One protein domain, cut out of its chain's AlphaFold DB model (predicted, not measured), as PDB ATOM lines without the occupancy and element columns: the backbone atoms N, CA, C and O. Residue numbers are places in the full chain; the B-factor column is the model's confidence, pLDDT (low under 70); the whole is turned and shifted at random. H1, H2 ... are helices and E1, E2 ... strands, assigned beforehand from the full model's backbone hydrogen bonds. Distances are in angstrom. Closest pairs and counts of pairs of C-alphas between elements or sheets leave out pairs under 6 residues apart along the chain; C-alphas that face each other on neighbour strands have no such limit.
ATOM      1  N   CYS A 224     -37.071   6.348 -37.077       89.50
ATOM      2  CA  CYS A 224     -38.354   6.973 -37.390       89.50
ATOM      3  C   CYS A 224     -38.731   7.983 -36.306       89.50
ATOM      4  O   CYS A 224     -38.329   7.849 -35.151       89.50
ATOM      5  N   VAL A 225     -39.531   8.981 -36.672       91.88
ATOM      6  CA  VAL A 225     -40.133   9.927 -35.727       91.88
ATOM      7  C   VAL A 225     -41.650   9.823 -35.799       91.88
ATOM      8  O   VAL A 225     -42.183   9.477 -36.853       91.88
ATOM      9  N   ALA A 226     -42.328  10.093 -34.688       92.56
ATOM     10  CA  ALA A 226     -43.784  10.147 -34.637       92.56
ATOM     11  C   ALA A 226     -44.286  11.127 -33.570       92.56
ATOM     12  O   ALA A 226     -43.624  11.352 -32.556       92.56
ATOM     13  N   HIS A 227     -45.481  11.661 -33.783       92.06
ATOM     14  CA  HIS A 227     -46.266  12.427 -32.823       92.06
ATOM     15  C   HIS A 227     -47.739  11.997 -32.904       92.06
ATOM     16  O   HIS A 227     -48.275  11.785 -33.987       92.06
ATOM     17  N   GLY A 228     -48.412  11.842 -31.763       92.69
ATOM     18  CA  GLY A 228     -49.705  11.155 -31.707       92.69
ATOM     19  C   GLY A 228     -49.557   9.638 -31.888       92.69
ATOM     20  O   GLY A 228     -48.459   9.116 -31.710       92.69
ATOM     21  N   PRO A 229     -50.629   8.888 -32.186       94.44
ATOM     22  CA  PRO A 229     -50.560   7.432 -32.296       94.44
ATOM     23  C   PRO A 229     -49.856   6.986 -33.581       94.44
ATOM     24  O   PRO A 229     -50.206   7.422 -34.674       94.44
ATOM     25  N   VAL A 230     -48.923   6.039 -33.463       94.94
ATOM     26  CA  VAL A 230     -48.486   5.223 -34.604       94.94
ATOM     27  C   VAL A 230     -49.600   4.239 -34.928       94.94
ATOM     28  O   VAL A 230     -50.128   3.573 -34.038       94.94
ATOM     29  N   ARG A 231     -49.972   4.150 -36.199       95.50
ATOM     30  CA  ARG A 231     -51.152   3.417 -36.657       95.50
ATOM     31  C   ARG A 231     -50.805   2.174 -37.446       95.50
ATOM     32  O   ARG A 231     -51.402   1.129 -37.200       95.50
ATOM     33  N   LEU A 232     -49.819   2.270 -38.331       94.19
ATOM     34  CA  LEU A 232     -49.361   1.159 -39.154       94.19
ATOM     35  C   LEU A 232     -47.840   1.053 -39.074       94.19
ATOM     36  O   LEU A 232     -47.129   2.043 -39.244       94.19
ATOM     37  N   VAL A 233     -47.355  -0.160 -38.840       92.00
ATOM     38  CA  VAL A 233     -45.930  -0.481 -38.824       92.00
ATOM     39  C   VAL A 233     -45.577  -1.395 -39.991       92.00
ATOM     40  O   VAL A 233     -46.389  -2.221 -40.406       92.00
ATOM     41  N   THR A 234     -44.354  -1.270 -40.496       87.69
ATOM     42  CA  THR A 234     -43.762  -2.207 -41.460       87.69
ATOM     43  C   THR A 234     -42.525  -2.824 -40.828       87.69
ATOM     44  O   THR A 234     -41.668  -2.094 -40.324       87.69
ATOM     45  N   ALA A 235     -42.438  -4.154 -40.840       74.00
ATOM     46  CA  ALA A 235     -41.400  -4.890 -40.132       74.00
ATOM     47  C   ALA A 235     -40.929  -6.121 -40.913       74.00
ATOM     48  O   ALA A 235     -41.668  -7.082 -41.086       74.00
ATOM     49  N   HIS A 236     -39.642  -6.154 -41.268       68.06
ATOM     50  CA  HIS A 236     -39.034  -7.328 -41.907       68.06
ATOM     51  C   HIS A 236     -38.588  -8.421 -40.911       68.06
ATOM     52  O   HIS A 236     -38.218  -9.515 -41.329       68.06
ATOM     53  N   LYS A 237     -38.598  -8.145 -39.594       66.31
ATOM     54  CA  LYS A 237     -38.235  -9.107 -38.532       66.31
ATOM     55  C   LYS A 237     -39.325  -9.210 -37.467       66.31
ATOM     56  O   LYS A 237     -39.970  -8.221 -37.122       66.31
ATOM     57  N   LYS A 238     -39.480 -10.414 -36.910       63.75
ATOM     58  CA  LYS A 238     -40.534 -10.774 -35.948       63.75
ATOM     59  C   LYS A 238     -40.480  -9.972 -34.637       63.75
ATOM     60  O   LYS A 238     -41.533  -9.599 -34.131       63.75
ATOM     61  N   ASN A 239     -39.290  -9.659 -34.118       65.50
ATOM     62  CA  ASN A 239     -39.113  -8.925 -32.855       65.50
ATOM     63  C   ASN A 239     -39.705  -7.502 -32.888       65.50
ATOM     64  O   ASN A 239     -40.199  -6.996 -31.881       65.50
ATOM     65  N   TYR A 240     -39.772  -6.878 -34.063       68.75
ATOM     66  CA  TYR A 240     -40.356  -5.547 -34.197       68.75
ATOM     67  C   TYR A 240     -41.877  -5.496 -33.987       68.75
ATOM     68  O   TYR A 240     -42.406  -4.441 -33.623       68.75
ATOM     69  N   LEU A 241     -42.589  -6.614 -34.163       66.12
ATOM     70  CA  LEU A 241     -44.025  -6.695 -33.866       66.12
ATOM     71  C   LEU A 241     -44.280  -6.549 -32.360       66.12
ATOM     72  O   LEU A 241     -45.165  -5.794 -31.956       66.12
ATOM     73  N   GLU A 242     -43.463  -7.204 -31.531       70.44
ATOM     74  CA  GLU A 242     -43.549  -7.079 -30.072       70.44
ATOM     75  C   GLU A 242     -43.251  -5.652 -29.622       70.44
ATOM     76  O   GLU A 242     -43.967  -5.101 -28.786       70.44
ATOM     77  N   ILE A 243     -42.240  -5.020 -30.225       71.31
ATOM     78  CA  ILE A 243     -41.892  -3.628 -29.925       71.31
ATOM     79  C   ILE A 243     -43.057  -2.691 -30.255       71.31
ATOM     80  O   ILE A 243     -43.416  -1.825 -29.453       71.31
ATOM     81  N   SER A 244     -43.679  -2.897 -31.417       73.06
ATOM     82  CA  SER A 244     -44.788  -2.075 -31.898       73.06
ATOM     83  C   SER A 244     -45.986  -2.116 -30.957       73.06
ATOM     84  O   SER A 244     -46.552  -1.079 -30.624       73.06
ATOM     85  N   GLN A 245     -46.329  -3.308 -30.470       73.94
ATOM     86  CA  GLN A 245     -47.435  -3.494 -29.536       73.94
ATOM     87  C   GLN A 245     -47.104  -3.014 -28.119       73.94
ATOM     88  O   GLN A 245     -47.981  -2.496 -27.430       73.94
ATOM     89  N   ARG A 246     -45.856  -3.185 -27.664       80.44
ATOM     90  CA  ARG A 246     -45.473  -2.908 -26.272       80.44
ATOM     91  C   ARG A 246     -45.018  -1.480 -26.015       80.44
ATOM     92  O   ARG A 246     -45.124  -1.048 -24.870       80.44
ATOM     93  N   TYR A 247     -44.452  -0.776 -26.996       84.56
ATOM     94  CA  TYR A 247     -43.707   0.457 -26.714       84.56
ATOM     95  C   TYR A 247     -44.069   1.659 -27.588       84.56
ATOM     96  O   TYR A 247     -44.089   2.767 -27.055       84.56
ATOM     97  N   LEU A 248     -44.385   1.490 -28.881       87.94
ATOM     98  CA  LEU A 248     -44.516   2.639 -29.802       87.94
ATOM     99  C   LEU A 248     -45.602   3.648 -29.406       87.94
ATOM    100  O   LEU A 248     -45.400   4.846 -29.597       87.94
ATOM    101  N   ASN A 249     -46.707   3.168 -28.829       91.75
ATOM    102  CA  ASN A 249     -47.848   3.988 -28.411       91.75
ATOM    103  C   ASN A 249     -47.967   4.150 -26.882       91.75
ATOM    104  O   ASN A 249     -49.003   4.601 -26.403       91.75
ATOM    105  N   LYS A 250     -46.929   3.808 -26.096       89.56
ATOM    106  CA  LYS A 250     -46.919   4.067 -24.636       89.56
ATOM    107  C   LYS A 250     -46.902   5.556 -24.292       89.56
ATOM    108  O   LYS A 250     -47.336   5.940 -23.214       89.56
ATOM    109  N   SER A 251     -46.381   6.372 -25.199       88.25
ATOM    110  CA  SER A 251     -46.488   7.825 -25.164       88.25
ATOM    111  C   SER A 251     -47.008   8.300 -26.514       88.25
ATOM    112  O   SER A 251     -46.695   7.694 -27.540       88.25
ATOM    113  N   LEU A 252     -47.797   9.374 -26.499       91.06
ATOM    114  CA  LEU A 252     -48.289  10.058 -27.695       91.06
ATOM    115  C   LEU A 252     -47.534  11.371 -27.977       91.06
ATOM    116  O   LEU A 252     -47.748  11.952 -29.037       91.06
ATOM    117  N   SER A 253     -46.605  11.783 -27.102       89.75
ATOM    118  CA  SER A 253     -45.731  12.960 -27.274       89.75
ATOM    119  C   SER A 253     -44.778  12.799 -28.465       89.75
ATOM    120  O   SER A 253     -44.769  11.764 -29.124       89.75
ATOM    121  N   HIS A 254     -43.912  13.771 -28.751       90.56
ATOM    122  CA  HIS A 254     -42.908  13.599 -29.805       90.56
ATOM    123  C   HIS A 254     -41.968  12.431 -29.485       90.56
ATOM    124  O   HIS A 254     -41.435  12.330 -28.382       90.56
ATOM    125  N   ARG A 255     -41.775  11.524 -30.447       92.06
ATOM    126  CA  ARG A 255     -40.950  10.321 -30.290       92.06
ATOM    127  C   ARG A 255     -39.938  10.198 -31.414       92.06
ATOM    128  O   ARG A 255     -40.280  10.395 -32.577       92.06
ATOM    129  N   ALA A 256     -38.722   9.795 -31.062       91.81
ATOM    130  CA  ALA A 256     -37.685   9.366 -31.990       91.81
ATOM    131  C   ALA A 256     -37.277   7.921 -31.670       91.81
ATOM    132  O   ALA A 256     -36.794   7.616 -30.579       91.81
ATOM    133  N   TYR A 257     -37.495   7.026 -32.624       89.31
ATOM    134  CA  TYR A 257     -37.215   5.599 -32.536       89.31
ATOM    135  C   TYR A 257     -35.882   5.281 -33.204       89.31
ATOM    136  O   TYR A 257     -35.654   5.672 -34.346       89.31
ATOM    137  N   PHE A 258     -35.027   4.536 -32.505       89.31
ATOM    138  CA  PHE A 258     -33.733   4.071 -32.995       89.31
ATOM    139  C   PHE A 258     -33.650   2.547 -32.834       89.31
ATOM    140  O   PHE A 258     -33.333   2.072 -31.739       89.31
ATOM    141  N   PRO A 259     -33.908   1.765 -33.901       82.62
ATOM    142  CA  PRO A 259     -34.005   0.308 -33.800       82.62
ATOM    143  C   PRO A 259     -32.696  -0.349 -33.377       82.62
ATOM    144  O   PRO A 259     -32.712  -1.262 -32.566       82.62
ATOM    145  N   LEU A 260     -31.557   0.130 -33.891       83.31
ATOM    146  CA  LEU A 260     -30.236  -0.427 -33.564       83.31
ATOM    147  C   LEU A 260     -29.811  -0.164 -32.114       83.31
ATOM    148  O   LEU A 260     -28.946  -0.858 -31.597       83.31
ATOM    149  N   LEU A 261     -30.402   0.845 -31.474       85.00
ATOM    150  CA  LEU A 261     -30.159   1.167 -30.065       85.00
ATOM    151  C   LEU A 261     -31.245   0.591 -29.154       85.00
ATOM    152  O   LEU A 261     -31.251   0.884 -27.958       85.00
ATOM    153  N   SER A 262     -32.211  -0.114 -29.738       85.06
ATOM    154  CA  SER A 262     -33.432  -0.587 -29.101       85.06
ATOM    155  C   SER A 262     -34.043   0.447 -28.144       85.06
ATOM    156  O   SER A 262     -34.321   0.185 -26.972       85.06
ATOM    157  N   THR A 263     -34.159   1.686 -28.635       87.31
ATOM    158  CA  THR A 263     -34.534   2.853 -27.831       87.31
ATOM    159  C   THR A 263     -35.597   3.700 -28.530       87.31
ATOM    160  O   THR A 263     -35.499   3.976 -29.727       87.31
ATOM    161  N   ILE A 264     -36.582   4.171 -27.761       89.56
ATOM    162  CA  ILE A 264     -37.448   5.305 -28.106       89.56
ATOM    163  C   ILE A 264     -37.094   6.463 -27.174       89.56
ATOM    164  O   ILE A 264     -37.190   6.333 -25.954       89.56
ATOM    165  N   TYR A 265     -36.705   7.595 -27.745       91.38
ATOM    166  CA  TYR A 265     -36.642   8.861 -27.026       91.38
ATOM    167  C   TYR A 265     -37.996   9.544 -27.126       91.38
ATOM    168  O   TYR A 265     -38.538   9.680 -28.221       91.38
ATOM    169  N   VAL A 266     -38.534   9.953 -25.988       89.56
ATOM    170  CA  VAL A 266     -39.783  10.696 -25.864       89.56
ATOM    171  C   VAL A 266     -39.436  12.103 -25.417       89.56
ATOM    172  O   VAL A 266     -38.693  12.287 -24.454       89.56
ATOM    173  N   ASP A 267     -39.977  13.086 -26.110       86.88
ATOM    174  CA  ASP A 267     -39.843  14.494 -25.790       86.88
ATOM    175  C   ASP A 267     -41.213  15.042 -25.393       86.88
ATOM    176  O   ASP A 267     -42.132  15.142 -26.213       86.88
ATOM    177  N   ASN A 268     -41.361  15.352 -24.106       77.50
ATOM    178  CA  ASN A 268     -42.605  15.843 -23.525       77.50
ATOM    179  C   ASN A 268     -42.688  17.362 -23.704       77.50
ATOM    180  O   ASN A 268     -42.626  18.133 -22.746       77.50
ATOM    181  N   ALA A 269     -42.795  17.788 -24.963       62.78
ATOM    182  CA  ALA A 269     -42.797  19.199 -25.331       62.78
ATOM    183  C   ALA A 269     -44.006  19.973 -24.768       62.78
ATOM    184  O   ALA A 269     -43.863  21.160 -24.480       62.78
ATOM    185  N   ASP A 270     -45.148  19.317 -24.519       57.19
ATOM    186  CA  ASP A 270     -46.366  19.965 -23.994       57.19
ATOM    187  C   ASP A 270     -46.170  20.614 -22.613       57.19
ATOM    188  O   ASP A 270     -46.884  21.548 -22.252       57.19
ATOM    189  N   GLN A 271     -45.149  20.201 -21.854       52.66
ATOM    190  CA  GLN A 271     -44.816  20.829 -20.572       52.66
ATOM    191  C   GLN A 271     -44.236  22.246 -20.729       52.66
ATOM    192  O   GLN A 271     -44.357  23.061 -19.813       52.66
ATOM    193  N   THR A 272     -43.683  22.598 -21.892       50.72
ATOM    194  CA  THR A 272     -43.119  23.941 -22.116       50.72
ATOM    195  C   THR A 272     -44.186  25.035 -22.189       50.72
ATOM    196  O   THR A 272     -43.946  26.142 -21.714       50.72
ATOM    197  N   LEU A 273     -45.396  24.717 -22.669       54.66
ATOM    198  CA  LEU A 273     -46.547  25.631 -22.630       54.66
ATOM    199  C   LEU A 273     -47.052  25.874 -21.197       54.66
ATOM    200  O   LEU A 273     -47.681  26.893 -20.932       54.66
ATOM    201  N   SER A 274     -46.740  24.965 -20.266       60.22
ATOM    202  CA  SER A 274     -47.076  25.079 -18.840       60.22
ATOM    203  C   SER A 274     -45.999  25.773 -17.990       60.22
ATOM    204  O   SER A 274     -46.138  25.843 -16.773       60.22
ATOM    205  N   GLY A 275     -44.915  26.270 -18.603       62.50
ATOM    206  CA  GLY A 275     -43.792  26.898 -17.888       62.50
ATOM    207  C   GLY A 275     -42.878  25.914 -17.144       62.50
ATOM    208  O   GLY A 275     -41.971  26.338 -16.429       62.50
ATOM    209  N   LEU A 276     -43.086  24.606 -17.316       59.59
ATOM    210  CA  LEU A 276     -42.229  23.562 -16.762       59.59
ATOM    211  C   LEU A 276     -41.032  23.288 -17.694       59.59
ATOM    212  O   LEU A 276     -41.159  23.398 -18.919       59.59
ATOM    213  N   PRO A 277     -39.858  22.917 -17.146       64.44
ATOM    214  CA  PRO A 277     -38.692  22.586 -17.958       64.44
ATOM    215  C   PRO A 277     -38.991  21.397 -18.876       64.44
ATOM    216  O   PRO A 277     -39.601  20.418 -18.454       64.44
ATOM    217  N   ARG A 278     -38.535  21.470 -20.132       72.69
ATOM    218  CA  ARG A 278     -38.692  20.394 -21.120       72.69
ATOM    219  C   ARG A 278     -38.046  19.112 -20.594       72.69
ATOM    220  O   ARG A 278     -36.843  19.089 -20.339       72.69
ATOM    221  N   GLN A 279     -38.833  18.050 -20.456       74.06
ATOM    222  CA  GLN A 279     -38.347  16.749 -20.004       74.06
ATOM    223  C   GLN A 279     -38.287  15.765 -21.169       74.06
ATOM    224  O   GLN A 279     -39.233  15.648 -21.951       74.06
ATOM    225  N   SER A 280     -37.188  15.018 -21.253       81.94
ATOM    226  CA  SER A 280     -37.070  13.876 -22.152       81.94
ATOM    227  C   SER A 280     -37.024  12.577 -21.359       81.94
ATOM    228  O   SER A 280     -36.499  12.512 -20.247       81.94
ATOM    229  N   GLN A 281     -37.597  11.527 -21.936       87.69
ATOM    230  CA  GLN A 281     -37.589  10.189 -21.371       87.69
ATOM    231  C   GLN A 281     -36.986   9.220 -22.383       87.69
ATOM    232  O   GLN A 281     -37.332   9.227 -23.564       87.69
ATOM    233  N   LYS A 282     -36.108   8.337 -21.908       88.50
ATOM    234  CA  LYS A 282     -35.596   7.212 -22.688       88.50
ATOM    235  C   LYS A 282     -36.377   5.950 -22.335       88.50
ATOM    236  O   LYS A 282     -36.388   5.533 -21.180       88.50
ATOM    237  N   ILE A 283     -36.987   5.319 -23.330       84.44
ATOM    238  CA  ILE A 283     -37.601   3.996 -23.211       84.44
ATOM    239  C   ILE A 283     -36.688   3.005 -23.931       84.44
ATOM    240  O   ILE A 283     -36.638   2.979 -25.160       84.44
ATOM    241  N   SER A 284     -35.962   2.197 -23.164       84.00
ATOM    242  CA  SER A 284     -35.174   1.084 -23.700       84.00
ATOM    243  C   SER A 284     -36.042  -0.169 -23.768       84.00
ATOM    244  O   SER A 284     -36.721  -0.501 -22.797       84.00
ATOM    245  N   PHE A 285     -35.992  -0.889 -24.880       75.81
ATOM    246  CA  PHE A 285     -36.603  -2.206 -25.025       75.81
ATOM    247  C   PHE A 285     -35.481  -3.198 -25.317       75.81
ATOM    248  O   PHE A 285     -34.837  -3.119 -26.350       75.81
TER     249      PHE A 285
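This is residues 224 to 285 of the 287 residues of an uncharacterized protein of Allochromatium palmeri (UniProt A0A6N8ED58). A twisted wall of four antiparallel strands, in the order E1, E3, E4, E5, with no named helix packed over its faces, runs through an elongated body, and the small helix H2 joins E4 to E5 at one end of its length. Between E1 and E3 the chain makes an excursion off the sheet, through the short strand E2 and the helix H1. The printed part has 62 residues, with two named helices and five named strands in the order E1, E2, H1, E3, E4, H2, E5, and its class is mixed, helices and strands. It is only just compact, close to loose, with a radius of gyration of the C-alphas of 12.5 A, and spans 42 by 22 by 16 A.

Begin at the inner strands E3, residues 254 to 258, and E4, residues 263 to 268, a hairpin at 166 degrees; look for N 256 and O 265, 2.8 A apart. Edge strand E1, residues 224 to 226, is antiparallel to E3 at 162 degrees, with N 226 and O 255 at 3.0 A. Edge strand E5, residues 279 to 284, is antiparallel to E4 at 160 degrees, with N 266 and O 281 at 2.8 A. From edge to edge the strands' lines turn by 50 degrees. H2, residues 269 to 274, only grazes the sheet with its residues 269 to 272; its closest C-alphas to E5 are those of Ala 269 and Gln 279, 7.4 A. H1, residues 239 to 246, is not on the sheet. E2, residues 232 to 234, pairs with no named strand; its closest C-alphas to H1 are those of Val 233 and Ser 244, 7.2 A. In H1 every O i to N i+4 pair is within hydrogen-bond range; in H2 it is 0 of 2, beside 2 of 3 O i to N i+3 pairs.

Find C-alpha 254 at (-42.908, 13.599, -29.805), where E3 begins and runs 13.6 A. E4 covers 15.9 A from C-alpha 263 at (-34.534, 2.853, -27.831), and H2 follows it directly. E5 covers 16.4 A and ends at C-alpha 284, (-35.174, 1.084, -23.700). H1 measures 11.0 A, H2 9.7 A, and E1 and E2 6.9 A each.

The C-alphas farthest apart are those of His 236 and Gly 275, 42.1 A. The printed part has no cut and no long link; H1 to E3 is short, the others tight. Mean pLDDT of the printed part is 80.1, and it is under 70 at residues 236 to 241 and 269 to 277.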